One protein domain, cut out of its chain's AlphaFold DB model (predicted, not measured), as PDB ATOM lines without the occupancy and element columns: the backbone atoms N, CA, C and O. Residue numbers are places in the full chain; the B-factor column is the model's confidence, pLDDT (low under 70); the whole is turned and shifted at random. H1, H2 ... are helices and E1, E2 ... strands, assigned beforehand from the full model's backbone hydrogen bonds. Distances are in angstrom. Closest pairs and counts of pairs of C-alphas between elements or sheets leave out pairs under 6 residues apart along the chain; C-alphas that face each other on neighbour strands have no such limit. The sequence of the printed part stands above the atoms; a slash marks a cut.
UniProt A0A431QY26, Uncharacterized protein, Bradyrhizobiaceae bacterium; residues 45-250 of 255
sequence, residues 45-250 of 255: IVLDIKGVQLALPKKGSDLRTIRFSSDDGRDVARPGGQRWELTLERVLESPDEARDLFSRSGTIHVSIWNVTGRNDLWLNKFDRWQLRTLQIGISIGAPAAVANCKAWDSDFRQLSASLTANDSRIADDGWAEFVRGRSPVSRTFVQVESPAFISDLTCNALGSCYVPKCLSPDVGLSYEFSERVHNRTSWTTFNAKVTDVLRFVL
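This is residues 45 to 250 of the 255 residues of an uncharacterized protein of Bradyrhizobiaceae bacterium (UniProt A0A431QY26). A twisted sheet of nine strands makes the length of this elongated model, with the long helix H4 crossing one face and the long helix H5 over the other. At one end of the sheet H2, H3 and the small hairpin of E1 and E2 gather; E1 meets H3, and E2 meets the last residues of H5. The printed part has 206 residues, with five named helices and eleven named strands in the order E1 E2 H1 E3 E4 H2 H3 E5 E6 H4 E7 E8 E9 E10 E11 H5, of mixed class. The large sheet runs E4 E3 E5 E6 E11 E10 E9 E8 E7, antiparallel throughout. The whole is compact, with a radius of gyration of the C-alphas of 18.2 A and spans of 57 by 37 by 31 A.

E1, residues 45 to 49, and E2, residues 52 to 57, form a hairpin, N 47 and O 54 being 2.9 A apart. H1, residues 61 to 64, only grazes the large sheet with residues 62 to 64. E3, residues 66 to 70, and E4, residues 85 to 87, form a hairpin with N 68 and O 86 at 2.8 A. H2, residues 88 to 93, touches H1, the closest C-alphas being Leu 63 and Leu 88, 4.8 A apart. H3, residues 95 to 104, and H2 only just touch, only at the corner, with 3 pairs of C-alphas within 8 A, Val 91 and Ala 98 closest at 5.3 A. E4, H2, H3 and E5, residues 107 to 113, form a split strand-helix-strand unit, its two strands running the same way with E3 between them, with a right-handed crossover. E3 and E5 are antiparallel neighbours, with N 69 and O 109 within hydrogen-bond range at 2.9 A. E6, residues 135 to 141, forms a hairpin with E5, N 110 and O 138 at 2.8 A. E7, residues 175 to 180, E8, 186 to 191, E9, 200 to 204, E10, 208 to 216, and E11, 219 to 226, form a meander, each strand the antiparallel neighbour of the one before; N 213 and O 221 are 2.8 A apart. N 137 and O 222 pair E6 with E11 at 2.8 A. H4, residues 143 to 161, runs across the strands, at 73 degrees to E10 on the local plane, at a height over the sheet of 7.4 A. H5, residues 232 to 249, is on the opposite face, slantwise to E11 at 37 degrees on the local plane. These are three layers, helices on both faces: H2, H3 and H5 on one, H4 on the other. Every O i to N i+4 pair is within hydrogen-bond range in H2 and H3, 11 of 15 in H4 and 12 of 14 in H5; H1 is too short for one.

E1 begins at C-alpha 45 (57.813, -5.616, 10.149). H4 is 26.1 A long, E10 25.3 A and H5 25.2 A, with a kink of 30 degrees near residue 239. H5 ends at C-alpha 249 (49.062, -8.180, 5.473).

The C-alphas of Pro 79 and Asn 166, the two farthest apart, are 59.3 A apart. The printed part has no cut; the links E3 to E4, E5 to E6 and H4 to E7 are long. Residues 72 to 84, 143 to 148 and 182 to 183 have pLDDT under 70.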
ATOM      1  N   ILE A  45      57.849  -5.258   8.731       96.56
ATOM      2  CA  ILE A  45      57.813  -5.616  10.149       96.56
ATOM      3  C   ILE A  45      56.610  -6.501  10.448       96.56
ATOM      4  O   ILE A  45      55.561  -6.351   9.820       96.56
ATOM      5  N   VAL A  46      56.756  -7.385  11.428       97.12
ATOM      6  CA  VAL A  46      55.675  -8.205  11.968       97.12
ATOM      7  C   VAL A  46      55.265  -7.642  13.322       97.12
ATOM      8  O   VAL A  46      56.069  -7.591  14.252       97.12
ATOM      9  N   LEU A  47      54.011  -7.215  13.425       96.25
ATOM     10  CA  LEU A  47      53.384  -6.845  14.687       96.25
ATOM     11  C   LEU A  47      52.555  -8.027  15.181       96.25
ATOM     12  O   LEU A  47      51.671  -8.490  14.462       96.25
ATOM     13  N   ASP A  48      52.823  -8.487  16.401       94.25
ATOM     14  CA  ASP A  48      51.940  -9.419  17.102       94.25
ATOM     15  C   ASP A  48      50.930  -8.617  17.926       94.25
ATOM     16  O   ASP A  48      51.288  -7.891  18.859       94.25
ATOM     17  N   ILE A  49      49.661  -8.727  17.546       93.50
ATOM     18  CA  ILE A  49      48.547  -8.087  18.230       93.50
ATOM     19  C   ILE A  49      47.631  -9.199  18.717       93.50
ATOM     20  O   ILE A  49      46.859  -9.762  17.948       93.50
ATOM     21  N   LYS A  50      47.711  -9.509  20.014       90.62
ATOM     22  CA  LYS A  50      46.870 -10.530  20.661       90.62
ATOM     23  C   LYS A  50      46.942 -11.905  19.972       90.62
ATOM     24  O   LYS A  50      45.927 -12.587  19.857       90.62
ATOM     25  N   GLY A  51      48.127 -12.309  19.514       90.12
ATOM     26  CA  GLY A  51      48.355 -13.580  18.824       90.12
ATOM     27  C   GLY A  51      48.073 -13.539  17.321       90.12
ATOM     28  O   GLY A  51      48.184 -14.570  16.660       90.12
ATOM     29  N   VAL A  52      47.707 -12.380  16.766       92.62
ATOM     30  CA  VAL A  52      47.522 -12.180  15.323       92.62
ATOM     31  C   VAL A  52      48.731 -11.452  14.756       92.62
ATOM     32  O   VAL A  52      49.037 -10.332  15.165       92.62
ATOM     33  N   GLN A  53      49.385 -12.069  13.773       95.31
ATOM     34  CA  GLN A  53      50.544 -11.492  13.102       95.31
ATOM     35  C   GLN A  53      50.128 -10.623  11.911       95.31
ATOM     36  O   GLN A  53      49.555 -11.112  10.933       95.31
ATOM     37  N   LEU A  54      50.454  -9.331  11.983       96.56
ATOM     38  CA  LEU A  54      50.279  -8.376  10.889       96.56
ATOM     39  C   LEU A  54      51.632  -7.982  10.301       96.56
ATOM     40  O   LEU A  54      52.488  -7.447  11.004       96.56
ATOM     41  N   ALA A  55      51.802  -8.183   8.998       97.56
ATOM     42  CA  ALA A  55      53.005  -7.803   8.274       97.56
ATOM     43  C   ALA A  55      52.817  -6.466   7.543       97.56
ATOM     44  O   ALA A  55      52.093  -6.371   6.548       97.56
ATOM     45  N   LEU A  56      53.506  -5.428   8.017       97.75
ATOM     46  CA  LEU A  56      53.305  -4.038   7.606       97.75
ATOM     47  C   LEU A  56      54.608  -3.380   7.121       97.75
ATOM     48  O   LEU A  56      55.705  -3.818   7.472       97.75
ATOM     49  N   PRO A  57      54.534  -2.328   6.287       96.88
ATOM     50  CA  PRO A  57      55.728  -1.632   5.821       96.88
ATOM     51  C   PRO A  57      56.480  -0.954   6.977       96.88
ATOM     52  O   PRO A  57      55.879  -0.294   7.814       96.88
ATOM     53  N   LYS A  58      57.816  -1.048   6.986       95.44
ATOM     54  CA  LYS A  58      58.681  -0.337   7.952       95.44
ATOM     55  C   LYS A  58      58.990   1.114   7.552       95.44
ATOM     56  O   LYS A  58      59.469   1.907   8.352       95.44
ATOM     57  N   LYS A  59      58.769   1.452   6.282       93.56
ATOM     58  CA  LYS A  59      59.081   2.748   5.661       93.56
ATOM     59  C   LYS A  59      58.045   3.080   4.594       93.56
ATOM     60  O   LYS A  59      57.346   2.183   4.131       93.56
ATOM     61  N   GLY A  60      58.024   4.331   4.149       93.38
ATOM     62  CA  GLY A  60      57.136   4.802   3.086       93.38
ATOM     63  C   GLY A  60      56.044   5.718   3.621       93.38
ATOM     64  O   GLY A  60      55.937   5.959   4.823       93.38
ATOM     65  N   SER A  61      55.234   6.266   2.726       94.31
ATOM     66  CA  SER A  61      54.234   7.261   3.120       94.31
ATOM     67  C   SER A  61      53.103   6.676   3.981       94.31
ATOM     68  O   SER A  61      52.470   7.398   4.761       94.31
ATOM     69  N   ASP A  62      52.845   5.370   3.878       96.00
ATOM     70  CA  ASP A  62      51.708   4.714   4.533       96.00
ATOM     71  C   ASP A  62      51.821   4.619   6.058       96.00
ATOM     72  O   ASP A  62      50.814   4.391   6.727       96.00
ATOM     73  N   LEU A  63      53.002   4.885   6.628       96.44
ATOM     74  CA  LEU A  63      53.213   4.854   8.079       96.44
ATOM     75  C   LEU A  63      52.243   5.768   8.854       96.44
ATOM     76  O   LEU A  63      51.889   5.473   9.991       96.44
ATOM     77  N   ARG A  64      51.779   6.860   8.234       94.50
ATOM     78  CA  ARG A  64      50.849   7.836   8.841       94.50
ATOM     79  C   ARG A  64      49.371   7.553   8.579       94.50
ATOM     80  O   ARG A  64      48.502   8.216   9.142       94.50
ATOM     81  N   THR A  65      49.075   6.626   7.675       94.44
ATOM     82  CA  THR A  65      47.705   6.287   7.253       94.44
ATOM     83  C   THR A  65      47.276   4.907   7.719       94.44
ATOM     84  O   THR A  65      46.095   4.586   7.636       94.44
ATOM     85  N   ILE A  66      48.220   4.115   8.225       97.69
ATOM     86  CA  ILE A  66      47.944   2.916   9.005       97.69
ATOM     87  C   ILE A  66      47.817   3.335  10.465       97.69
ATOM     88  O   ILE A  66      48.739   3.946  11.011       97.69
ATOM     89  N   ARG A  67      46.669   3.052  11.076       96.38
ATOM     90  CA  ARG A  67      46.329   3.504  12.428       96.38
ATOM     91  C   ARG A  67      45.805   2.357  13.273       96.38
ATOM     92  O   ARG A  67      45.106   1.489  12.762       96.38
ATOM     93  N   PHE A  68      46.107   2.416  14.559       94.94
ATOM     94  CA  PHE A  68      45.722   1.464  15.587       94.94
ATOM     95  C   PHE A  68      44.934   2.216  16.648       94.94
ATOM     96  O   PHE A  68      45.453   3.163  17.234       94.94
ATOM     97  N   SER A  69      43.697   1.812  16.900       90.69
ATOM     98  CA  SER A  69      42.846   2.432  17.914       90.69
ATOM     99  C   SER A  69      42.206   1.389  18.816       90.69
ATOM    100  O   SER A  69      41.978   0.256  18.400       90.69
ATOM    101  N   SER A  70      41.866   1.794  20.031       87.00
ATOM    102  CA  SER A  70      41.188   0.966  21.027       87.00
ATOM    103  C   SER A  70      39.801   1.532  21.340       87.00
ATOM    104  O   SER A  70      39.598   2.748  21.340       87.00
ATOM    105  N   ASP A  71      38.853   0.633  21.603       74.62
ATOM    106  CA  ASP A  71      37.500   0.957  22.077       74.62
ATOM    107  C   ASP A  71      37.405   0.962  23.621       74.62
ATOM    108  O   ASP A  71      36.321   1.148  24.177       74.62
ATOM    109  N   ASP A  72      38.515   0.760  24.345       67.31
ATOM    110  CA  ASP A  72      38.516   0.794  25.812       67.31
ATOM    111  C   ASP A  72      38.200   2.216  26.314       67.31
ATOM    112  O   ASP A  72      38.928   3.174  26.060       67.31
ATOM    113  N   GLY A  73      37.106   2.361  27.069       56.34
ATOM    114  CA  GLY A  73      36.680   3.633  27.659       56.34
ATOM    115  C   GLY A  73      37.726   4.272  28.584       56.34
ATOM    116  O   GLY A  73      37.679   5.480  28.814       56.34
ATOM    117  N   ARG A  74      38.709   3.498  29.069       56.44
ATOM    118  CA  ARG A  74      39.870   4.010  29.821       56.44
ATOM    119  C   ARG A  74      40.820   4.852  28.962       56.44
ATOM    120  O   ARG A  74      41.557   5.670  29.506       56.44
ATOM    121  N   ASP A  75      40.761   4.708  27.640       51.59
ATOM    122  CA  ASP A  75      41.555   5.471  26.671       51.59
ATOM    123  C   ASP A  75      40.915   6.825  26.312       51.59
ATOM    124  O   ASP A  75      41.571   7.683  25.730       51.59
ATOM    125  N   VAL A  76      39.653   7.052  26.704       47.47
ATOM    126  CA  VAL A  76      38.898   8.306  26.489       47.47
ATOM    127  C   VAL A  76      39.209   9.354  27.573       47.47
ATOM    128  O   VAL A  76      38.863  10.525  27.440       47.47
ATOM    129  N   ALA A  77      39.900   8.962  28.648       46.59
ATOM    130  CA  ALA A  77      40.124   9.793  29.833       46.59
ATOM    131  C   ALA A  77      41.280  10.814  29.715       46.59
ATOM    132  O   ALA A  77      41.630  11.451  30.710       46.59
ATOM    133  N   ARG A  78      41.888  11.005  28.532       53.38
ATOM    134  CA  ARG A  78      42.829  12.121  28.313       53.38
ATOM    135  C   ARG A  78      42.056  13.434  28.091       53.38
ATOM    136  O   ARG A  78      40.983  13.405  27.482       53.38
ATOM    137  N   PRO A  79      42.567  14.594  28.556       41.97
ATOM    138  CA  PRO A  79      41.894  15.876  28.354       41.97
ATOM    139  C   PRO A  79      41.655  16.106  26.856       41.97
ATOM    140  O   PRO A  79      42.608  16.189  26.088       41.97
ATOM    141  N   GLY A  80      40.385  16.153  26.437       54.50
ATOM    142  CA  GLY A  80      39.989  16.299  25.031       54.50
ATOM    143  C   GLY A  80      39.194  15.132  24.431       54.50
ATOM    144  O   GLY A  80      38.763  15.249  23.289       54.50
ATOM    145  N   GLY A  81      38.966  14.030  25.163       49.59
ATOM    146  CA  GLY A  81      38.048  12.955  24.744       49.59
ATOM    147  C   GLY A  81      38.468  12.191  23.480       49.59
ATOM    148  O   GLY A  81      37.652  11.490  22.880       49.59
ATOM    149  N   GLN A  82      39.722  12.334  23.047       50.44
ATOM    150  CA  GLN A  82      40.244  11.629  21.881       50.44
ATOM    151  C   GLN A  82      40.607  10.197  22.269       50.44
ATOM    152  O   GLN A  82      41.356   9.981  23.221       50.44
ATOM    153  N   ARG A  83      40.069   9.225  21.521       59.84
ATOM    154  CA  ARG A  83      40.467   7.813  21.616       59.84
ATOM    155  C   ARG A  83      41.976   7.706  21.402       59.84
ATOM    156  O   ARG A  83      42.524   8.414  20.557       59.84
ATOM    157  N   TRP A  84      42.637   6.812  22.133       69.06
ATOM    158  CA  TRP A  84      44.058   6.547  21.920       69.06
ATOM    159  C   TRP A  84      44.235   5.899  20.540       69.06
ATOM    160  O   TRP A  84      43.885   4.738  20.329       69.06
ATOM    161  N   GLU A  85      44.711   6.698  19.585       82.94
ATOM    162  CA  GLU A  85      45.053   6.290  18.224       82.94
ATOM    163  C   GLU A  85      46.569   6.421  18.050       82.94
ATOM    164  O   GLU A  85      47.141   7.481  18.308       82.94
ATOM    165  N   LEU A  86      47.227   5.346  17.616       92.38
ATOM    166  CA  LEU A  86      48.630   5.352  17.209       92.38
ATOM    167  C   LEU A  86      48.711   5.165  15.696       92.38
ATOM    168  O   LEU A  86      48.038   4.307  15.134       92.38
ATOM    169  N   THR A  87      49.561   5.930  15.021       96.38
ATOM    170  CA  THR A  87      49.959   5.621  13.642       96.38
ATOM    171  C   THR A  87      51.005   4.506  13.640       96.38
ATOM    172  O   THR A  87      51.677   4.280  14.646       96.38
ATOM    173  N   LEU A  88      51.207   3.828  12.507       97.44
ATOM    174  CA  LEU A  88      52.308   2.871  12.366       97.44
ATOM    175  C   LEU A  88      53.679   3.538  12.565       97.44
ATOM    176  O   LEU A  88      54.566   2.925  13.146       97.44
ATOM    177  N   GLU A  89      53.827   4.802  12.154       96.81
ATOM    178  CA  GLU A  89      55.001   5.632  12.476       96.81
ATOM    179  C   GLU A  89      55.252   5.648  13.992       96.81
ATOM    180  O   GLU A  89      56.336   5.287  14.442       96.81
ATOM    181  N   ARG A  90      54.220   5.934  14.797       95.19
ATOM    182  CA  ARG A  90      54.343   5.968  16.258       95.19
ATOM    183  C   ARG A  90      54.581   4.589  16.879       95.19
ATOM    184  O   ARG A  90      55.343   4.480  17.834       95.19
ATOM    185  N   VAL A  91      53.968   3.537  16.332       95.56
ATOM    186  CA  VAL A  91      54.200   2.142  16.763       95.56
ATOM    187  C   VAL A  91      55.656   1.717  16.551       95.56
ATOM    188  O   VAL A  91      56.208   0.965  17.356       95.56
ATOM    189  N   LEU A  92      56.284   2.198  15.477       95.31
ATOM    190  CA  LEU A  92      57.693   1.951  15.177       95.31
ATOM    191  C   LEU A  92      58.630   2.781  16.060       95.31
ATOM    192  O   LEU A  92      59.638   2.263  16.527       95.31
ATOM    193  N   GLU A  93      58.301   4.051  16.297       94.50
ATOM    194  CA  GLU A  93      59.097   4.960  17.133       94.50
ATOM    195  C   GLU A  93      59.023   4.635  18.628       94.50
ATOM    196  O   GLU A  93      59.909   5.013  19.394       94.50
ATOM    197  N   SER A  94      57.945   3.997  19.086       92.69
ATOM    198  CA  SER A  94      57.725   3.682  20.503       92.69
ATOM    199  C   SER A  94      57.103   2.287  20.681       92.69
ATOM    200  O   SER A  94      55.931   2.185  21.058       92.69
ATOM    201  N   PRO A  95      57.871   1.201  20.441       93.25
ATOM    202  CA  PRO A  95      57.358  -0.170  20.510       93.25
ATOM    203  C   PRO A  95      56.740  -0.535  21.863       93.25
ATOM    204  O   PRO A  95      55.713  -1.205  21.897       93.25
ATOM    205  N   ASP A  96      57.313  -0.059  22.971       91.50
ATOM    206  CA  ASP A  96      56.806  -0.357  24.317       91.50
ATOM    207  C   ASP A  96      55.442   0.296  24.583       91.50
ATOM    208  O   ASP A  96      54.557  -0.345  25.143       91.50
ATOM    209  N   GLU A  97      55.229   1.533  24.112       89.62
ATOM    210  CA  GLU A  97      53.920   2.205  24.187       89.62
ATOM    211  C   GLU A  97      52.871   1.439  23.368       89.62
ATOM    212  O   GLU A  97      51.743   1.231  23.818       89.62
ATOM    213  N   ALA A  98      53.248   0.976  22.174       92.56
ATOM    214  CA  ALA A  98      52.357   0.197  21.325       92.56
ATOM    215  C   ALA A  98      52.018  -1.168  21.941       92.56
ATOM    216  O   ALA A  98      50.858  -1.577  21.922       92.56
ATOM    217  N   ARG A  99      53.001  -1.862  22.529       92.56
ATOM    218  CA  ARG A  99      52.785  -3.132  23.239       92.56
ATOM    219  C   ARG A  99      51.897  -2.958  24.466       92.56
ATOM    220  O   ARG A  99      51.010  -3.789  24.676       92.56
ATOM    221  N   ASP A 100      52.083  -1.888  25.242       89.06
ATOM    222  CA  ASP A 100      51.190  -1.561  26.362       89.06
ATOM    223  C   ASP A 100      49.747  -1.413  25.865       89.06
ATOM    224  O   ASP A 100      48.861  -2.116  26.353       89.06
ATOM    225  N   LEU A 101      49.526  -0.614  24.812       88.19
ATOM    226  CA  LEU A 101      48.208  -0.442  24.196       88.19
ATOM    227  C   LEU A 101      47.615  -1.784  23.734       88.19
ATOM    228  O   LEU A 101      46.497  -2.139  24.105       88.19
ATOM    229  N   PHE A 102      48.360  -2.561  22.945       91.56
ATOM    230  CA  PHE A 102      47.869  -3.827  22.394       91.56
ATOM    231  C   PHE A 102      47.547  -4.864  23.478       91.56
ATOM    232  O   PHE A 102      46.601  -5.649  23.328       91.56
ATOM    233  N   SER A 103      48.305  -4.872  24.576       89.44
ATOM    234  CA  SER A 103      48.107  -5.815  25.677       89.44
ATOM    235  C   SER A 103      46.919  -5.437  26.564       89.44
ATOM    236  O   SER A 103      46.084  -6.298  26.851       89.44
ATOM    237  N   ARG A 104      46.787  -4.158  26.938       87.06
ATOM    238  CA  ARG A 104      45.770  -3.694  27.897       87.06
ATOM    239  C   ARG A 104      44.364  -3.606  27.309       87.06
ATOM    240  O   ARG A 104      43.388  -3.828  28.028       87.06
ATOM    241  N   SER A 105      44.253  -3.240  26.032       87.62
ATOM    242  CA  SER A 105      42.967  -2.940  25.405       87.62
ATOM    243  C   SER A 105      42.201  -4.224  25.127       87.62
ATOM    244  O   SER A 105      42.787  -5.197  24.673       87.62
ATOM    245  N   GLY A 106      40.887  -4.256  25.345       86.94
ATOM    246  CA  GLY A 106      40.081  -5.445  25.015       86.94
ATOM    247  C   GLY A 106      40.074  -5.761  23.513       86.94
ATOM    248  O   GLY A 106      40.122  -6.927  23.116       86.94
ATOM    249  N   THR A 107      40.105  -4.712  22.694       88.69
ATOM    250  CA  THR A 107      40.070  -4.770  21.234       88.69
ATOM    251  C   THR A 107      41.034  -3.751  20.654       88.69
ATOM    252  O   THR A 107      41.093  -2.620  21.134       88.69
ATOM    253  N   ILE A 108      41.723  -4.136  19.582       92.44
ATOM    254  CA  ILE A 108      42.469  -3.231  18.712       92.44
ATOM    255  C   ILE A 108      41.822  -3.206  17.328       92.44
ATOM    256  O   ILE A 108      41.602  -4.249  16.715       92.44
ATOM    257  N   HIS A 109      41.550  -2.005  16.828       92.94
ATOM    258  CA  HIS A 109      41.142  -1.753  15.453       92.94
ATOM    259  C   HIS A 109      42.332  -1.228  14.663       92.94
ATOM    260  O   HIS A 109      42.923  -0.211  15.023       92.94
ATOM    261  N   VAL A 110      42.656  -1.902  13.571       95.38
ATOM    262  CA  VAL A 110      43.676  -1.494  12.613       95.38
ATOM    263  C   VAL A 110      42.971  -0.961  11.377       95.38
ATOM    264  O   VAL A 110      42.201  -1.683  10.750       95.38
ATOM    265  N   SER A 111      43.224   0.292  11.015       96.00
ATOM    266  CA  SER A 111      42.718   0.888   9.777       96.00
ATOM    267  C   SER A 111      43.864   1.174   8.814       96.00
ATOM    268  O   SER A 111      44.881   1.745   9.199       96.00
ATOM    269  N   ILE A 112      43.711   0.757   7.560       97.50
ATOM    270  CA  ILE A 112      44.720   0.864   6.504       97.50
ATOM    271  C   ILE A 112      44.073   1.577   5.317       97.50
ATOM    272  O   ILE A 112      43.267   1.001   4.587       97.50
ATOM    273  N   TRP A 113      44.431   2.843   5.123       96.44
ATOM    274  CA  TRP A 113      43.856   3.681   4.071       96.44
ATOM    275  C   TRP A 113      44.749   3.711   2.830       96.44
ATOM    276  O   TRP A 113      45.945   4.008   2.933       96.44
ATOM    277  N   ASN A 114      44.173   3.477   1.646       96.12
ATOM    278  CA  ASN A 114      44.852   3.753   0.382       96.12
ATOM    279  C   ASN A 114      44.638   5.214  -0.043       96.12
ATOM    280  O   ASN A 114      43.680   5.560  -0.739       96.12
ATOM    281  N   VAL A 115      45.564   6.085   0.363       92.31
ATOM    282  CA  VAL A 115      45.572   7.495  -0.049       92.31
ATOM    283  C   VAL A 115      46.233   7.626  -1.420       92.31
ATOM    284  O   VAL A 115      47.448   7.503  -1.549       92.31
ATOM    285  N   THR A 116      45.431   7.900  -2.449       86.94
ATOM    286  CA  THR A 116      45.859   7.891  -3.860       86.94
ATOM    287  C   THR A 116      46.613   9.141  -4.308       86.94
ATOM    288  O   THR A 116      47.239   9.115  -5.358       86.94
ATOM    289  N   GLY A 117      46.602  10.222  -3.521       87.62
ATOM    290  CA  GLY A 117      47.355  11.454  -3.809       87.62
ATOM    291  C   GLY A 117      48.871  11.344  -3.592       87.62
ATOM    292  O   GLY A 117      49.539  12.362  -3.442       87.62
ATOM    293  N   ARG A 118      49.408  10.126  -3.493       88.50
ATOM    294  CA  ARG A 118      50.811   9.827  -3.184       88.50
ATOM    295  C   ARG A 118      51.431   9.055  -4.344       88.50
ATOM    296  O   ARG A 118      50.747   8.265  -4.984       88.50
ATOM    297  N   ASN A 119      52.720   9.280  -4.593       87.12
ATOM    298  CA  ASN A 119      53.408   8.780  -5.791       87.12
ATOM    299  C   ASN A 119      54.179   7.461  -5.577       87.12
ATOM    300  O   ASN A 119      54.766   6.943  -6.521       87.12
ATOM    301  N   ASP A 120      54.223   6.932  -4.352       93.56
ATOM    302  CA  ASP A 120      54.827   5.636  -4.023       93.56
ATOM    303  C   ASP A 120      53.803   4.486  -4.105       93.56
ATOM    304  O   ASP A 120      52.598   4.711  -4.213       93.56
ATOM    305  N   LEU A 121      54.274   3.237  -4.049       95.88
ATOM    306  CA  LEU A 121      53.397   2.064  -3.970       95.88
ATOM    307  C   LEU A 121      52.713   1.989  -2.600       95.88
ATOM    308  O   LEU A 121      53.349   2.211  -1.570       95.88
ATOM    309  N   TRP A 122      51.441   1.595  -2.576       96.56
ATOM    310  CA  TRP A 122      50.729   1.303  -1.336       96.56
ATOM    311  C   TRP A 122      51.270   0.025  -0.696       96.56
ATOM    312  O   TRP A 122      51.493  -0.982  -1.377       96.56
ATOM    313  N   LEU A 123      51.510   0.066   0.612       96.50
ATOM    314  CA  LEU A 123      52.170  -0.989   1.381       96.50
ATOM    315  C   LEU A 123      53.521  -1.408   0.769       96.50
ATOM    316  O   LEU A 123      53.937  -2.557   0.905       96.50
ATOM    317  N   ASN A 124      54.192  -0.482   0.066       95.25
ATOM    318  CA  ASN A 124      55.420  -0.690  -0.714       95.25
ATOM    319  C   ASN A 124      55.335  -1.758  -1.824       95.25
ATOM    320  O   ASN A 124      56.372  -2.164  -2.348       95.25
ATOM    321  N   LYS A 125      54.135  -2.221  -2.195       96.44
ATOM    322  CA  LYS A 125      53.963  -3.329  -3.151       96.44
ATOM    323  C   LYS A 125      52.879  -3.092  -4.194       96.44
ATOM    324  O   LYS A 125      53.053  -3.489  -5.342       96.44
ATOM    325  N   PHE A 126      51.766  -2.479  -3.814       97.00
ATOM    326  CA  PHE A 126      50.576  -2.411  -4.656       97.00
ATOM    327  C   PHE A 126      50.436  -1.052  -5.336       97.00
ATOM    328  O   PHE A 126      50.683  -0.005  -4.740       97.00
ATOM    329  N   ASP A 127      49.994  -1.063  -6.590       95.94
ATOM    330  CA  ASP A 127      49.642   0.155  -7.313       95.94
ATOM    331  C   ASP A 127      48.407   0.810  -6.667       95.94
ATOM    332  O   ASP A 127      47.308   0.239  -6.652       95.94
ATOM    333  N   ARG A 128      48.589   2.032  -6.146       95.75
ATOM    334  CA  ARG A 128      47.535   2.827  -5.496       95.75
ATOM    335  C   ARG A 128      46.325   3.016  -6.392       95.75
ATOM    336  O   ARG A 128      45.201   3.033  -5.890       95.75
ATOM    337  N   TRP A 129      46.534   3.182  -7.695       94.88
ATOM    338  CA  TRP A 129      45.467   3.534  -8.622       94.88
ATOM    339  C   TRP A 129      44.535   2.362  -8.900       94.88
ATOM    340  O   TRP A 129      43.316   2.532  -8.954       94.88
ATOM    341  N   GLN A 130      45.093   1.155  -8.964       94.69
ATOM    342  CA  GLN A 130      44.321  -0.078  -9.121       94.69
ATOM    343  C   GLN A 130      43.437  -0.378  -7.909       94.69
ATOM    344  O   GLN A 130      42.424  -1.057  -8.050       94.69
ATOM    345  N   LEU A 131      43.810   0.137  -6.736       94.81
ATOM    346  CA  LEU A 131      43.103  -0.063  -5.473       94.81
ATOM    347  C   LEU A 131      42.484   1.230  -4.935       94.81
ATOM    348  O   LEU A 131      42.215   1.342  -3.740       94.81
ATOM    349  N   ARG A 132      42.298   2.251  -5.780       93.12
ATOM    350  CA  ARG A 132      41.852   3.577  -5.328       93.12
ATOM    351  C   ARG A 132      40.532   3.475  -4.552       93.12
ATOM    352  O   ARG A 132      39.695   2.637  -4.877       93.12
ATOM    353  N   THR A 133      40.346   4.330  -3.549       93.44
ATOM    354  CA  THR A 133      39.216   4.315  -2.586       93.44
ATOM    355  C   THR A 133      39.183   3.151  -1.595       93.44
ATOM    356  O   THR A 133      38.333   3.174  -0.714       93.44
ATOM    357  N   LEU A 134      40.095   2.177  -1.694       96.06
ATOM    358  CA  LEU A 134      40.151   1.070  -0.744       96.06
ATOM    359  C   LEU A 134      40.553   1.550   0.656       96.06
ATOM    360  O   LEU A 134      41.578   2.214   0.839       96.06
ATOM    361  N   GLN A 135      39.784   1.120   1.644       96.50
ATOM    362  CA  GLN A 135      40.124   1.196   3.059       96.50
ATOM    363  C   GLN A 135      39.914  -0.181   3.676       96.50
ATOM    364  O   GLN A 135      38.871  -0.784   3.463       96.50
ATOM    365  N   ILE A 136      40.881  -0.671   4.447       97.00
ATOM    366  CA  ILE A 136      40.775  -1.945   5.169       97.00
ATOM    367  C   ILE A 136      40.665  -1.656   6.666       97.00
ATOM    368  O   ILE A 136      41.421  -0.841   7.196       97.00
ATOM    369  N   GLY A 137      39.734  -2.323   7.340       94.62
ATOM    370  CA  GLY A 137      39.573  -2.350   8.789       94.62
ATOM    371  C   GLY A 137      39.759  -3.770   9.323       94.62
ATOM    372  O   GLY A 137      39.169  -4.711   8.806       94.62
ATOM    373  N   ILE A 138      40.576  -3.942  10.357       94.25
ATOM    374  CA  ILE A 138      40.797  -5.232  11.021       94.25
ATOM    375  C   ILE A 138      40.544  -5.027  12.512       94.25
ATOM    376  O   ILE A 138      41.209  -4.213  13.143       94.25
ATOM    377  N   SER A 139      39.594  -5.758  13.077       92.75
ATOM    378  CA  SER A 139      39.280  -5.744  14.509       92.75
ATOM    379  C   SER A 139      39.822  -7.017  15.147       92.75
ATOM    380  O   SER A 139      39.431  -8.108  14.738       92.75
ATOM    381  N   ILE A 140      40.697  -6.881  16.144       92.38
ATOM    382  CA  ILE A 140      41.397  -7.989  16.804       92.38
ATOM    383  C   ILE A 140      41.130  -7.940  18.308       92.38
ATOM    384  O   ILE A 140      41.395  -6.923  18.954       92.38
ATOM    385  N   GLY A 141      40.658  -9.044  18.883       88.50
ATOM    386  CA  GLY A 141      40.454  -9.188  20.323       88.50
ATOM    387  C   GLY A 141      39.030  -9.588  20.683       88.50
ATOM    388  O   GLY A 141      38.467 -10.495  20.078       88.50
ATOM    389  N   ALA A 142      38.467  -8.946  21.709       78.19
ATOM    390  CA  ALA A 142      37.246  -9.412  22.358       78.19
ATOM    391  C   ALA A 142      36.071  -9.613  21.372       78.19
ATOM    392  O   ALA A 142      35.839  -8.759  20.505       78.19
ATOM    393  N   PRO A 143      35.241 -10.663  21.566       66.19
ATOM    394  CA  PRO A 143      34.168 -11.025  20.643       66.19
ATOM    395  C   PRO A 143      33.201  -9.893  20.306       66.19
ATOM    396  O   PRO A 143      32.651  -9.897  19.219       66.19
ATOM    397  N   ALA A 144      32.997  -8.910  21.192       53.00
ATOM    398  CA  ALA A 144      32.101  -7.774  20.960       53.00
ATOM    399  C   ALA A 144      32.516  -6.901  19.760       53.00
ATOM    400  O   ALA A 144      31.658  -6.441  19.012       53.00
ATOM    401  N   ALA A 145      33.818  -6.728  19.521       54.94
ATOM    402  CA  ALA A 145      34.319  -5.970  18.372       54.94
ATOM    403  C   ALA A 145      34.252  -6.740  17.046       54.94
ATOM    404  O   ALA A 145      34.342  -6.159  15.964       54.94
ATOM    405  N   VAL A 146      34.077  -8.055  17.151       61.22
ATOM    406  CA  VAL A 146      33.961  -9.018  16.053       61.22
ATOM    407  C   VAL A 146      32.498  -9.479  15.904       61.22
ATOM    408  O   VAL A 146      32.132 -10.116  14.921       61.22
ATOM    409  N   ALA A 147      31.618  -9.114  16.848       58.12
ATOM    410  CA  ALA A 147      30.310  -9.739  17.067       58.12
ATOM    411  C   ALA A 147      29.379  -9.613  15.865       58.12
ATOM    412  O   ALA A 147      28.620 -10.534  15.567       58.12
ATOM    413  N   ASN A 148      29.485  -8.512  15.124       69.69
ATOM    414  CA  ASN A 148      28.666  -8.317  13.939       69.69
ATOM    415  C   ASN A 148      29.161  -9.123  12.735       69.69
ATOM    416  O   ASN A 148      28.353  -9.401  11.856       69.69
ATOM    417  N   CYS A 149      30.430  -9.551  12.672       77.94
ATOM    418  CA  CYS A 149      30.897 -10.301  11.503       77.94
ATOM    419  C   CYS A 149      30.194 -11.662  11.396       77.94
ATOM    420  O   CYS A 149      29.849 -12.070  10.292       77.94
ATOM    421  N   LYS A 150      29.912 -12.342  12.523       81.38
ATOM    422  CA  LYS A 150      29.242 -13.659  12.509       81.38
ATOM    423  C   LYS A 150      27.788 -13.532  12.070       81.38
ATOM    424  O   LYS A 150      27.286 -14.396  11.357       81.38
ATOM    425  N   ALA A 151      27.130 -12.452  12.489       83.94
ATOM    426  CA  ALA A 151      25.779 -12.129  12.052       83.94
ATOM    427  C   ALA A 151      25.741 -11.844  10.543       83.94
ATOM    428  O   ALA A 151      24.905 -12.415   9.850       83.94
ATOM    429  N   TRP A 152      26.682 -11.043  10.029       85.19
ATOM    430  CA  TRP A 152      26.820 -10.785   8.592       85.19
ATOM    431  C   TRP A 152      27.093 -12.056   7.790       85.19
ATOM    432  O   TRP A 152      26.414 -12.315   6.804       85.19
ATOM    433  N   ASP A 153      28.042 -12.879   8.230       86.62
ATOM    434  CA  ASP A 153      28.376 -14.135   7.559       86.62
ATOM    435  C   ASP A 153      27.185 -15.110   7.531       86.62
ATOM    436  O   ASP A 153      26.888 -15.723   6.506       86.62
ATOM    437  N   SER A 154      26.448 -15.217   8.643       89.19
ATOM    438  CA  SER A 154      25.213 -16.005   8.699       89.19
ATOM    439  C   SER A 154      24.148 -15.473   7.738       89.19
ATOM    440  O   SER A 154      23.468 -16.259   7.079       89.19
ATOM    441  N   ASP A 155      23.993 -14.154   7.664       90.19
ATOM    442  CA  ASP A 155      23.026 -13.497   6.793       90.19
ATOM    443  C   ASP A 155      23.363 -13.709   5.308       90.19
ATOM    444  O   ASP A 155      22.507 -14.145   4.539       90.19
ATOM    445  N   PHE A 156      24.623 -13.525   4.901       90.94
ATOM    446  CA  PHE A 156      25.055 -13.814   3.529       90.94
ATOM    447  C   PHE A 156      24.903 -15.291   3.166       90.94
ATOM    448  O   PHE A 156      24.443 -15.597   2.066       90.94
ATOM    449  N   ARG A 157      25.210 -16.217   4.086       90.44
ATOM    450  CA  ARG A 157      24.962 -17.652   3.871       90.44
ATOM    451  C   ARG A 157      23.482 -17.945   3.646       90.44
ATOM    452  O   ARG A 157      23.151 -18.711   2.742       90.44
ATOM    453  N   GLN A 158      22.591 -17.322   4.416       92.81
ATOM    454  CA  GLN A 158      21.148 -17.474   4.231       92.81
ATOM    455  C   GLN A 158      20.685 -16.908   2.882       92.81
ATOM    456  O   GLN A 158      19.894 -17.549   2.188       92.81
ATOM    457  N   LEU A 159      21.188 -15.736   2.489       93.00
ATOM    458  CA  LEU A 159      20.895 -15.149   1.184       93.00
ATOM    459  C   LEU A 159      21.369 -16.054   0.045       93.00
ATOM    460  O   LEU A 159      20.578 -16.359  -0.846       93.00
ATOM    461  N   SER A 160      22.611 -16.540   0.111       91.94
ATOM    462  CA  SER A 160      23.176 -17.466  -0.872       91.94
ATOM    463  C   SER A 160      22.357 -18.751  -0.982       91.94
ATOM    464  O   SER A 160      22.065 -19.192  -2.087       91.94
ATOM    465  N   ALA A 161      21.945 -19.335   0.147       91.50
ATOM    466  CA  ALA A 161      21.132 -20.553   0.175       91.50
ATOM    467  C   ALA A 161      19.705 -20.350  -0.368       91.50
ATOM    468  O   ALA A 161      19.032 -21.320  -0.704       91.50
ATOM    469  N   SER A 162      19.233 -19.100  -0.451       92.00
ATOM    470  CA  SER A 162      17.923 -18.759  -1.021       92.00
ATOM    471  C   SER A 162      17.924 -18.614  -2.547       92.00
ATOM    472  O   SER A 162      16.861 -18.383  -3.127       92.00
ATOM    473  N   LEU A 163      19.093 -18.694  -3.190       91.25
ATOM    474  CA  LEU A 163      19.240 -18.563  -4.637       91.25
ATOM    475  C   LEU A 163      19.126 -19.931  -5.314       91.25
ATOM    476  O   LEU A 163      19.653 -20.933  -4.837       91.25
ATOM    477  N   THR A 164      18.455 -19.950  -6.461       87.88
ATOM    478  CA  THR A 164      18.416 -21.099  -7.377       87.88
ATOM    479  C   THR A 164      19.127 -20.727  -8.679       87.88
ATOM    480  O   THR A 164      19.279 -19.544  -8.969       87.88
ATOM    481  N   ALA A 165      19.554 -21.707  -9.481       81.62
ATOM    482  CA  ALA A 165      20.376 -21.459 -10.676       81.62
ATOM    483  C   ALA A 165      19.755 -20.483 -11.702       81.62
ATOM    484  O   ALA A 165      20.487 -19.819 -12.426       81.62
ATOM    485  N   ASN A 166      18.422 -20.363 -11.742       84.44
ATOM    486  CA  ASN A 166      17.688 -19.484 -12.665       84.44
ATOM    487  C   ASN A 166      16.948 -18.351 -11.934       84.44
ATOM    488  O   ASN A 166      15.909 -17.876 -12.398       84.44
ATOM    489  N   ASP A 167      17.417 -17.969 -10.748       91.56
ATOM    490  CA  ASP A 167      16.790 -16.909  -9.969       91.56
ATOM    491  C   ASP A 167      16.902 -15.555 -10.686       91.56
ATOM    492  O   ASP A 167      17.988 -15.134 -11.077       91.56
ATOM    493  N   SER A 168      15.782 -14.843 -10.828       92.25
ATOM    494  CA  SER A 168      15.717 -13.575 -11.568       92.25
ATOM    495  C   SER A 168      16.521 -12.437 -10.938       92.25
ATOM    496  O   SER A 168      16.721 -11.404 -11.575       92.25
ATOM    497  N   ARG A 169      16.973 -12.595  -9.688       93.75
ATOM    498  CA  ARG A 169      17.866 -11.641  -9.017       93.75
ATOM    499  C   ARG A 169      19.307 -11.746  -9.508       93.75
ATOM    500  O   ARG A 169      20.077 -10.816  -9.268       93.75
ATOM    501  N   ILE A 170      19.678 -12.865 -10.134       93.25
ATOM    502  CA  ILE A 170      21.018 -13.123 -10.663       93.25
ATOM    503  C   ILE A 170      21.141 -12.404 -12.006       93.25
ATOM    504  O   ILE A 170      20.368 -12.669 -12.924       93.25
ATOM    505  N   ALA A 171      22.103 -11.489 -12.122       91.75
ATOM    506  CA  ALA A 171      22.417 -10.871 -13.409       91.75
ATOM    507  C   ALA A 171      23.481 -11.675 -14.171       91.75
ATOM    508  O   ALA A 171      24.109 -12.578 -13.621       91.75
ATOM    509  N   ASP A 172      23.737 -11.283 -15.419       89.75
ATOM    510  CA  ASP A 172      24.675 -11.953 -16.333       89.75
ATOM    511  C   ASP A 172      26.122 -12.045 -15.807       89.75
ATOM    512  O   ASP A 172      26.910 -12.863 -16.275       89.75
ATOM    513  N   ASP A 173      26.487 -11.217 -14.827       87.88
ATOM    514  CA  ASP A 173      27.793 -11.244 -14.160       87.88
ATOM    515  C   ASP A 173      27.871 -12.224 -12.972       87.88
ATOM    516  O   ASP A 173      28.883 -12.269 -12.267       87.88
ATOM    517  N   GLY A 174      26.809 -12.997 -12.734       90.00
ATOM    518  CA  GLY A 174      26.723 -14.005 -11.679       90.00
ATOM    519  C   GLY A 174      26.474 -13.441 -10.280       90.00
ATOM    520  O   GLY A 174      26.442 -14.203  -9.314       90.00
ATOM    521  N   TRP A 175      26.286 -12.127 -10.133       93.50
ATOM    522  CA  TRP A 175      25.906 -11.530  -8.856       93.50
ATOM    523  C   TRP A 175      24.381 -11.483  -8.712       93.50
ATOM    524  O   TRP A 175      23.653 -11.050  -9.607       93.50
ATOM    525  N   ALA A 176      23.885 -11.887  -7.551       95.25
ATOM    526  CA  ALA A 176      22.503 -11.696  -7.145       95.25
ATOM    527  C   ALA A 176      22.365 -10.428  -6.301       95.25
ATOM    528  O   ALA A 176      23.165 -10.213  -5.390       95.25
ATOM    529  N   GLU A 177      21.345  -9.611  -6.571       95.31
ATOM    530  CA  GLU A 177      21.055  -8.398  -5.797       95.31
ATOM    531  C   GLU A 177      19.850  -8.575  -4.862       95.31
ATOM    532  O   GLU A 177      18.774  -9.035  -5.251       95.31
ATOM    533  N   PHE A 178      20.020  -8.140  -3.615       94.62
ATOM    534  CA  PHE A 178      18.995  -8.098  -2.581       94.62
ATOM    535  C   PHE A 178      18.837  -6.664  -2.083       94.62
ATOM    536  O   PHE A 178      19.698  -6.123  -1.388       94.62
ATOM    537  N   VAL A 179      17.703  -6.053  -2.408       92.25
ATOM    538  CA  VAL A 179      17.378  -4.692  -1.978       92.25
ATOM    539  C   VAL A 179      16.758  -4.728  -0.580       92.25
ATOM    540  O   VAL A 179      15.736  -5.376  -0.356       92.25
ATOM    541  N   ARG A 180      17.380  -4.036   0.376       85.50
ATOM    542  CA  ARG A 180      16.983  -3.978   1.787       85.50
ATOM    543  C   ARG A 180      16.692  -2.546   2.230       85.50
ATOM    544  O   ARG A 180      17.380  -1.601   1.853       85.50
ATOM    545  N   GLY A 181      15.704  -2.405   3.113       77.88
ATOM    546  CA  GLY A 181      15.275  -1.111   3.648       77.88
ATOM    547  C   GLY A 181      14.407  -0.307   2.673       77.88
ATOM    548  O   GLY A 181      14.283  -0.641   1.499       77.88
ATOM    549  N   ARG A 182      13.758   0.748   3.186       68.69
ATOM    550  CA  ARG A 182      12.921   1.660   2.380       68.69
ATOM    551  C   ARG A 182      13.605   2.999   2.098       68.69
ATOM    552  O   ARG A 182      13.411   3.547   1.023       68.69
ATOM    553  N   SER A 183      14.391   3.522   3.046       68.88
ATOM    554  CA  SER A 183      15.234   4.713   2.875       68.88
ATOM    555  C   SER A 183      16.162   4.905   4.097       68.88
ATOM    556  O   SER A 183      15.642   4.947   5.212       68.88
ATOM    557  N   PRO A 184      17.496   5.025   3.929       72.81
ATOM    558  CA  PRO A 184      18.213   4.790   2.683       72.81
ATOM    559  C   PRO A 184      18.170   3.305   2.313       72.81
ATOM    560  O   PRO A 184      18.189   2.424   3.172       72.81
ATOM    561  N   VAL A 185      18.089   3.038   1.014       86.06
ATOM    562  CA  VAL A 185      18.170   1.674   0.493       86.06
ATOM    563  C   VAL A 185      19.595   1.153   0.684       86.06
ATOM    564  O   VAL A 185      20.572   1.853   0.403       86.06
ATOM    565  N   SER A 186      19.700  -0.085   1.153       88.94
ATOM    566  CA  SER A 186      20.928  -0.871   1.179       88.94
ATOM    567  C   SER A 186      20.797  -2.005   0.169       88.94
ATOM    568  O   SER A 186      19.753  -2.649   0.097       88.94
ATOM    569  N   ARG A 187      21.829  -2.242  -0.636       93.44
ATOM    570  CA  ARG A 187      21.861  -3.314  -1.633       93.44
ATOM    571  C   ARG A 187      22.897  -4.332  -1.203       93.44
ATOM    572  O   ARG A 187      24.074  -4.002  -1.096       93.44
ATOM    573  N   THR A 188      22.464  -5.552  -0.945       94.75
ATOM    574  CA  THR A 188      23.355  -6.669  -0.648       94.75
ATOM    575  C   THR A 188      23.551  -7.495  -1.908       94.75
ATOM    576  O   THR A 188      22.582  -7.823  -2.586       94.75
ATOM    577  N   PHE A 189      24.797  -7.839  -2.207       94.88
ATOM    578  CA  PHE A 189      25.169  -8.634  -3.363       94.88
ATOM    579  C   PHE A 189      25.825  -9.931  -2.912       94.88
ATOM    580  O   PHE A 189      26.659  -9.917  -2.007       94.88
ATOM    581  N   VAL A 190      25.454 -11.035  -3.555       94.50
ATOM    582  CA  VAL A 190      26.053 -12.359  -3.342       94.50
ATOM    583  C   VAL A 190      26.382 -12.959  -4.702       94.50
ATOM    584  O   VAL A 190      25.529 -12.988  -5.584       94.50
ATOM    585  N   GLN A 191      27.613 -13.416  -4.887       91.69
ATOM    586  CA  GLN A 191      28.062 -14.068  -6.104       91.69
ATOM    587  C   GLN A 191      27.677 -15.547  -6.070       91.69
ATOM    588  O   GLN A 191      27.994 -16.263  -5.119       91.69
ATOM    589  N   VAL A 192      27.005 -16.008  -7.118       87.12
ATOM    590  CA  VAL A 192      26.592 -17.405  -7.260       87.12
ATOM    591  C   VAL A 192      27.806 -18.263  -7.619       87.12
ATOM    592  O   VAL A 192      28.599 -17.884  -8.476       87.12
ATOM    593  N   GLU A 193      27.956 -19.406  -6.940       76.38
ATOM    594  CA  GLU A 193      28.970 -20.438  -7.234       76.38
ATOM    595  C   GLU A 193      30.424 -19.927  -7.310       76.38
ATOM    596  O   GLU A 193      31.245 -20.420  -8.084       76.38
ATOM    597  N   SER A 194      30.779 -18.943  -6.481       79.19
ATOM    598  CA  SER A 194      32.137 -18.394  -6.455       79.19
ATOM    599  C   SER A 194      33.023 -19.114  -5.433       79.19
ATOM    600  O   SER A 194      32.696 -19.112  -4.246       79.19
ATOM    601  N   PRO A 195      34.184 -19.669  -5.833       77.06
ATOM    602  CA  PRO A 195      35.183 -20.165  -4.887       77.06
ATOM    603  C   PRO A 195      36.009 -19.026  -4.260       77.06
ATOM    604  O   PRO A 195      36.960 -19.289  -3.523       77.06
ATOM    605  N   ALA A 196      35.721 -17.764  -4.597       83.31
ATOM    606  CA  ALA A 196      36.485 -16.626  -4.112       83.31
ATOM    607  C   ALA A 196      36.277 -16.408  -2.610       83.31
ATOM    608  O   ALA A 196      35.174 -16.534  -2.086       83.31
ATOM    609  N   PHE A 197      37.341 -15.975  -1.931       81.75
ATOM    610  CA  PHE A 197      37.288 -15.595  -0.518       81.75
ATOM    611  C   PHE A 197      36.260 -14.477  -0.247       81.75
ATOM    612  O   PHE A 197      35.614 -14.439   0.803       81.75
ATOM    613  N   ILE A 198      36.087 -13.572  -1.215       87.19
ATOM    614  CA  ILE A 198      35.075 -12.522  -1.177       87.19
ATOM    615  C   ILE A 198      34.042 -12.770  -2.274       87.19
ATOM    616  O   ILE A 198      34.269 -12.460  -3.445       87.19
ATOM    617  N   SER A 199      32.893 -13.277  -1.849       90.44
ATOM    618  CA  SER A 199      31.723 -13.595  -2.669       90.44
ATOM    619  C   SER A 199      30.500 -12.742  -2.332       90.44
ATOM    620  O   SER A 199      29.427 -12.962  -2.875       90.44
ATOM    621  N   ASP A 200      30.614 -11.800  -1.405       92.88
ATOM    622  CA  ASP A 200      29.480 -11.065  -0.854       92.88
ATOM    623  C   ASP A 200      29.920  -9.676  -0.418       92.88
ATOM    624  O   ASP A 200      31.060  -9.469  -0.003       92.88
ATOM    625  N   LEU A 201      29.019  -8.710  -0.576       94.56
ATOM    626  CA  LEU A 201      29.245  -7.320  -0.204       94.56
ATOM    627  C   LEU A 201      27.920  -6.583  -0.030       94.56
ATOM    628  O   LEU A 201      26.871  -7.021  -0.497       94.56
ATOM    629  N   THR A 202      27.953  -5.435   0.636       93.56
ATOM    630  CA  THR A 202      26.792  -4.550   0.771       93.56
ATOM    631  C   THR A 202      27.154  -3.139   0.350       93.56
ATOM    632  O   THR A 202      28.161  -2.606   0.797       93.56
ATOM    633  N   CYS A 203      26.323  -2.508  -0.474       94.50
ATOM    634  CA  CYS A 203      26.484  -1.126  -0.903       94.50
ATOM    635  C   CYS A 203      25.323  -0.261  -0.419       94.50
ATOM    636  O   CYS A 203      24.154  -0.640  -0.507       94.50
ATOM    637  N   ASN A 204      25.633   0.943   0.052       92.38
ATOM    638  CA  ASN A 204      24.621   1.924   0.425       92.38
ATOM    639  C   ASN A 204      24.130   2.737  -0.792       92.38
ATOM    640  O   ASN A 204      24.660   2.640  -1.903       92.38
ATOM    641  N   ALA A 205      23.122   3.582  -0.567       88.25
ATOM    642  CA  ALA A 205      22.555   4.463  -1.591       88.25
ATOM    643  C   ALA A 205      23.547   5.494  -2.173       88.25
ATOM    644  O   ALA A 205      23.299   6.045  -3.242       88.25
ATOM    645  N   LEU A 206      24.672   5.760  -1.498       89.81
ATOM    646  CA  LEU A 206      25.714   6.677  -1.975       89.81
ATOM    647  C   LEU A 206      26.764   5.977  -2.854       89.81
ATOM    648  O   LEU A 206      27.662   6.641  -3.376       89.81
ATOM    649  N   GLY A 207      26.658   4.656  -3.031       90.62
ATOM    650  CA  GLY A 207      27.634   3.855  -3.767       90.62
ATOM    651  C   GLY A 207      28.922   3.606  -2.981       90.62
ATOM    652  O   GLY A 207      29.966   3.382  -3.594       90.62
ATOM    653  N   SER A 208      28.879   3.682  -1.645       93.81
ATOM    654  CA  SER A 208      29.931   3.107  -0.798       93.81
ATOM    655  C   SER A 208      29.597   1.647  -0.538       93.81
ATOM    656  O   SER A 208      28.493   1.345  -0.075       93.81
ATOM    657  N   CYS A 209      30.531   0.762  -0.861       95.19
ATOM    658  CA  CYS A 209      30.415  -0.673  -0.674       95.19
ATOM    659  C   CYS A 209      31.319  -1.122   0.467       95.19
ATOM    660  O   CYS A 209      32.435  -0.633   0.609       95.19
ATOM    661  N   TYR A 210      30.821  -2.064   1.256       91.94
ATOM    662  CA  TYR A 210      31.424  -2.599   2.463       91.94
ATOM    663  C   TYR A 210      31.383  -4.126   2.421       91.94
ATOM    664  O   TYR A 210      30.353  -4.723   2.087       91.94
ATOM    665  N   VAL A 211      32.499  -4.757   2.775       92.75
ATOM    666  CA  VAL A 211      32.669  -6.214   2.761       92.75
ATOM    667  C   VAL A 211      33.088  -6.695   4.144       92.75
ATOM    668  O   VAL A 211      34.273  -6.624   4.456       92.75
ATOM    669  N   PRO A 212      32.163  -7.172   4.994       90.88
ATOM    670  CA  PRO A 212      32.518  -7.768   6.274       90.88
ATOM    671  C   PRO A 212      32.875  -9.247   6.120       90.88
ATOM    672  O   PRO A 212      32.168 -10.000   5.457       90.88
ATOM    673  N   LYS A 213      33.928  -9.689   6.808       89.25
ATOM    674  CA  LYS A 213      34.333 -11.095   6.909       89.25
ATOM    675  C   LYS A 213      34.715 -11.437   8.344       89.25
ATOM    676  O   LYS A 213      35.383 -10.655   9.018       89.25
ATOM    677  N   CYS A 214      34.324 -12.619   8.813       88.06
ATOM    678  CA  CYS A 214      34.965 -13.212   9.984       88.06
ATOM    679  C   CYS A 214      36.160 -14.039   9.524       88.06
ATOM    680  O   CYS A 214      35.979 -14.992   8.772       88.06
ATOM    681  N   LEU A 215      37.356 -13.713  10.011       87.75
ATOM    682  CA  LEU A 215      38.542 -14.544   9.778       87.75
ATOM    683  C   LEU A 215      38.687 -15.609  10.867       87.75
ATOM    684  O   LEU A 215      39.082 -16.739  10.600       87.75
ATOM    685  N   SER A 216      38.337 -15.253  12.103       86.00
ATOM    686  CA  SER A 216      38.308 -16.152  13.255       86.00
ATOM    687  C   SER A 216      37.293 -15.638  14.291       86.00
ATOM    688  O   SER A 216      36.724 -14.558  14.105       86.00
ATOM    689  N   PRO A 217      37.029 -16.372  15.390       83.69
ATOM    690  CA  PRO A 217      36.155 -15.892  16.463       83.69
ATOM    691  C   PRO A 217      36.557 -14.539  17.066       83.69
ATOM    692  O   PRO A 217      35.668 -13.825  17.526       83.69
ATOM    693  N   ASP A 218      37.849 -14.205  17.014       86.75
ATOM    694  CA  ASP A 218      38.457 -13.023  17.640       86.75
ATOM    695  C   ASP A 218      39.049 -12.047  16.606       86.75
ATOM    696  O   ASP A 218      39.717 -11.075  16.969       86.75
ATOM    697  N   VAL A 219      38.802 -12.285  15.307       90.19
ATOM    698  CA  VAL A 219      39.275 -11.424  14.217       90.19
ATOM    699  C   VAL A 219      38.169 -11.145  13.205       90.19
ATOM    700  O   VAL A 219      37.758 -12.014  12.429       90.19
ATOM    701  N   GLY A 220      37.730  -9.889  13.190       91.00
ATOM    702  CA  GLY A 220      36.841  -9.332  12.178       91.00
ATOM    703  C   GLY A 220      37.636  -8.564  11.131       91.00
ATOM    704  O   GLY A 220      38.548  -7.811  11.460       91.00
ATOM    705  N   LEU A 221      37.269  -8.733   9.870       91.75
ATOM    706  CA  LEU A 221      37.814  -7.988   8.748       91.75
ATOM    707  C   LEU A 221      36.687  -7.211   8.081       91.75
ATOM    708  O   LEU A 221      35.577  -7.719   7.913       91.75
ATOM    709  N   SER A 222      37.000  -6.010   7.629       91.75
ATOM    710  CA  SER A 222      36.206  -5.339   6.626       91.75
ATOM    711  C   SER A 222      37.044  -4.547   5.647       91.75
ATOM    712  O   SER A 222      38.171  -4.148   5.940       91.75
ATOM    713  N   TYR A 223      36.499  -4.307   4.464       94.94
ATOM    714  CA  TYR A 223      37.021  -3.255   3.612       94.94
ATOM    715  C   TYR A 223      35.908  -2.494   2.912       94.94
ATOM    716  O   TYR A 223      34.813  -3.013   2.685       94.94
ATOM    717  N   GLU A 224      36.222  -1.250   2.581       95.69
ATOM    718  CA  GLU A 224      35.335  -0.303   1.927       95.69
ATOM    719  C   GLU A 224      35.929   0.169   0.609       95.69
ATOM    720  O   GLU A 224      37.149   0.284   0.468       95.69
ATOM    721  N   PHE A 225      35.062   0.441  -0.360       96.81
ATOM    722  CA  PHE A 225      35.430   1.035  -1.640       96.81
ATOM    723  C   PHE A 225      34.225   1.729  -2.286       96.81
ATOM    724  O   PHE A 225      33.075   1.490  -1.916       96.81
ATOM    725  N   SER A 226      34.467   2.585  -3.281       96.12
ATOM    726  CA  SER A 226      33.383   3.241  -4.018       96.12
ATOM    727  C   SER A 226      33.014   2.492  -5.297       96.12
ATOM    728  O   SER A 226      33.851   2.301  -6.182       96.12
ATOM    729  N   GLU A 227      31.728   2.177  -5.455       94.44
ATOM    730  CA  GLU A 227      31.151   1.589  -6.673       94.44
ATOM    731  C   GLU A 227      31.335   2.494  -7.902       94.44
ATOM    732  O   GLU A 227      31.481   2.016  -9.024       94.44
ATOM    733  N   ARG A 228      31.402   3.820  -7.703       94.38
ATOM    734  CA  ARG A 228      31.682   4.788  -8.784       94.38
ATOM    735  C   ARG A 228      33.051   4.575  -9.423       94.38
ATOM    736  O   ARG A 228      33.294   5.001 -10.546       94.38
ATOM    737  N   VAL A 229      33.962   3.985  -8.662       95.31
ATOM    738  CA  VAL A 229      35.359   3.785  -9.016       95.31
ATOM    739  C   VAL A 229      35.608   2.344  -9.459       95.31
ATOM    740  O   VAL A 229      36.312   2.163 -10.454       95.31
ATOM    741  N   HIS A 230      35.033   1.379  -8.733       95.06
ATOM    742  CA  HIS A 230      35.056  -0.056  -9.020       95.06
ATOM    743  C   HIS A 230      33.612  -0.510  -9.206       95.06
ATOM    744  O   HIS A 230      32.920  -0.859  -8.248       95.06
ATOM    745  N   ASN A 231      33.134  -0.441 -10.443       93.06
ATOM    746  CA  ASN A 231      31.773  -0.843 -10.777       93.06
ATOM    747  C   ASN A 231      31.607  -2.367 -10.685       93.06
ATOM    748  O   ASN A 231      32.584  -3.118 -10.634       93.06
ATOM    749  N   ARG A 232      30.353  -2.816 -10.709       92.00
ATOM    750  CA  ARG A 232      29.977  -4.221 -10.536       92.00
ATOM    751  C   ARG A 232      30.725  -5.197 -11.450       92.00
ATOM    752  O   ARG A 232      31.212  -6.220 -10.981       92.00
ATOM    753  N   THR A 233      30.939  -4.832 -12.712       91.50
ATOM    754  CA  THR A 233      31.673  -5.673 -13.674       91.50
ATOM    755  C   THR A 233      33.152  -5.864 -13.322       91.50
ATOM    756  O   THR A 233      33.777  -6.818 -13.777       91.50
ATOM    757  N   SER A 234      33.728  -4.984 -12.496       92.69
ATOM    758  CA  SER A 234      35.120  -5.071 -12.039       92.69
ATOM    759  C   SER A 234      35.297  -5.789 -10.698       92.69
ATOM    760  O   SER A 234      36.427  -6.150 -10.360       92.69
ATOM    761  N   TRP A 235      34.220  -6.025  -9.936       93.62
ATOM    762  CA  TRP A 235      34.303  -6.499  -8.550       93.62
ATOM    763  C   TRP A 235      35.068  -7.803  -8.401       93.62
ATOM    764  O   TRP A 235      35.915  -7.895  -7.523       93.62
ATOM    765  N   THR A 236      34.851  -8.786  -9.274       91.06
ATOM    766  CA  THR A 236      35.568 -10.068  -9.195       91.06
ATOM    767  C   THR A 236      37.084  -9.872  -9.293       91.06
ATOM    768  O   THR A 236      37.835 -10.398  -8.475       91.06
ATOM    769  N   THR A 237      37.545  -9.048 -10.240       92.62
ATOM    770  CA  THR A 237      38.980  -8.755 -10.403       92.62
ATOM    771  C   THR A 237      39.508  -7.883  -9.263       92.62
ATOM    772  O   THR A 237      40.611  -8.108  -8.767       92.62
ATOM    773  N   PHE A 238      38.736  -6.888  -8.827       94.75
ATOM    774  CA  PHE A 238      39.105  -6.018  -7.713       94.75
ATOM    775  C   PHE A 238      39.239  -6.807  -6.403       94.75
ATOM    776  O   PHE A 238      40.266  -6.715  -5.735       94.75
ATOM    777  N   ASN A 239      38.266  -7.658  -6.083       94.12
ATOM    778  CA  ASN A 239      38.252  -8.496  -4.887       94.12
ATOM    779  C   ASN A 239      39.389  -9.526  -4.885       94.12
ATOM    780  O   ASN A 239      39.943  -9.816  -3.823       94.12
ATOM    781  N   ALA A 240      39.796 -10.040  -6.051       92.94
ATOM    782  CA  ALA A 240      40.995 -10.872  -6.161       92.94
ATOM    783  C   ALA A 240      42.256 -10.096  -5.737       92.94
ATOM    784  O   ALA A 240      43.011 -10.567  -4.889       92.94
ATOM    785  N   LYS A 241      42.430  -8.855  -6.216       95.44
ATOM    786  CA  LYS A 241      43.550  -7.993  -5.793       95.44
ATOM    787  C   LYS A 241      43.487  -7.639  -4.309       95.44
ATOM    788  O   LYS A 241      44.518  -7.612  -3.644       95.44
ATOM    789  N   VAL A 242      42.294  -7.377  -3.773       95.75
ATOM    790  CA  VAL A 242      42.113  -7.151  -2.331       95.75
ATOM    791  C   VAL A 242      42.500  -8.406  -1.547       95.75
ATOM    792  O   VAL A 242      43.200  -8.294  -0.550       95.75
ATOM    793  N   THR A 243      42.141  -9.600  -2.020       94.44
ATOM    794  CA  THR A 243      42.566 -10.866  -1.398       94.44
ATOM    795  C   THR A 243      44.091 -10.986  -1.360       94.44
ATOM    796  O   THR A 243      44.643 -11.367  -0.330       94.44
ATOM    797  N   ASP A 244      44.794 -10.583  -2.421       95.19
ATOM    798  CA  ASP A 244      46.263 -10.567  -2.440       95.19
ATOM    799  C   ASP A 244      46.859  -9.567  -1.437       95.19
ATOM    800  O   ASP A 244      47.866  -9.862  -0.788       95.19
ATOM    801  N   VAL A 245      46.232  -8.398  -1.267       96.44
ATOM    802  CA  VAL A 245      46.601  -7.432  -0.218       96.44
ATOM    803  C   VAL A 245      46.403  -8.043   1.162       96.44
ATOM    804  O   VAL A 245      47.273  -7.926   2.022       96.44
ATOM    805  N   LEU A 246      45.275  -8.709   1.383       95.31
ATOM    806  CA  LEU A 246      44.956  -9.301   2.670       95.31
ATOM    807  C   LEU A 246      45.905 -10.454   3.010       95.31
ATOM    808  O   LEU A 246      46.415 -10.474   4.121       95.31
ATOM    809  N   ARG A 247      46.240 -11.335   2.057       94.69
ATOM    810  CA  ARG A 247      47.290 -12.364   2.218       94.69
ATOM    811  C   ARG A 247      48.661 -11.763   2.495       94.69
ATOM    812  O   ARG A 247      49.464 -12.335   3.221       94.69
ATOM    813  N   PHE A 248      48.948 -10.606   1.899       95.88
ATOM    814  CA  PHE A 248      50.178  -9.888   2.185       95.88
ATOM    815  C   PHE A 248      50.179  -9.404   3.638       95.88
ATOM    816  O   PHE A 248      51.144  -9.663   4.343       95.88
ATOM    817  N   VAL A 249      49.114  -8.762   4.118       96.62
ATOM    818  CA  VAL A 249      49.062  -8.180   5.473       96.62
ATOM    819  C   VAL A 249      48.868  -9.229   6.581       96.62
ATOM    820  O   VAL A 249      49.497  -9.115   7.628       96.62
ATOM    821  N   LEU A 250      48.013 -10.232   6.374       93.50
ATOM    822  CA  LEU A 250      47.555 -11.204   7.375       93.50
ATOM    823  C   LEU A 250      48.197 -12.575   7.127       93.50
ATOM    824  O   LEU A 250      47.585 -13.438   6.498       93.50
TER     825      LEU A 250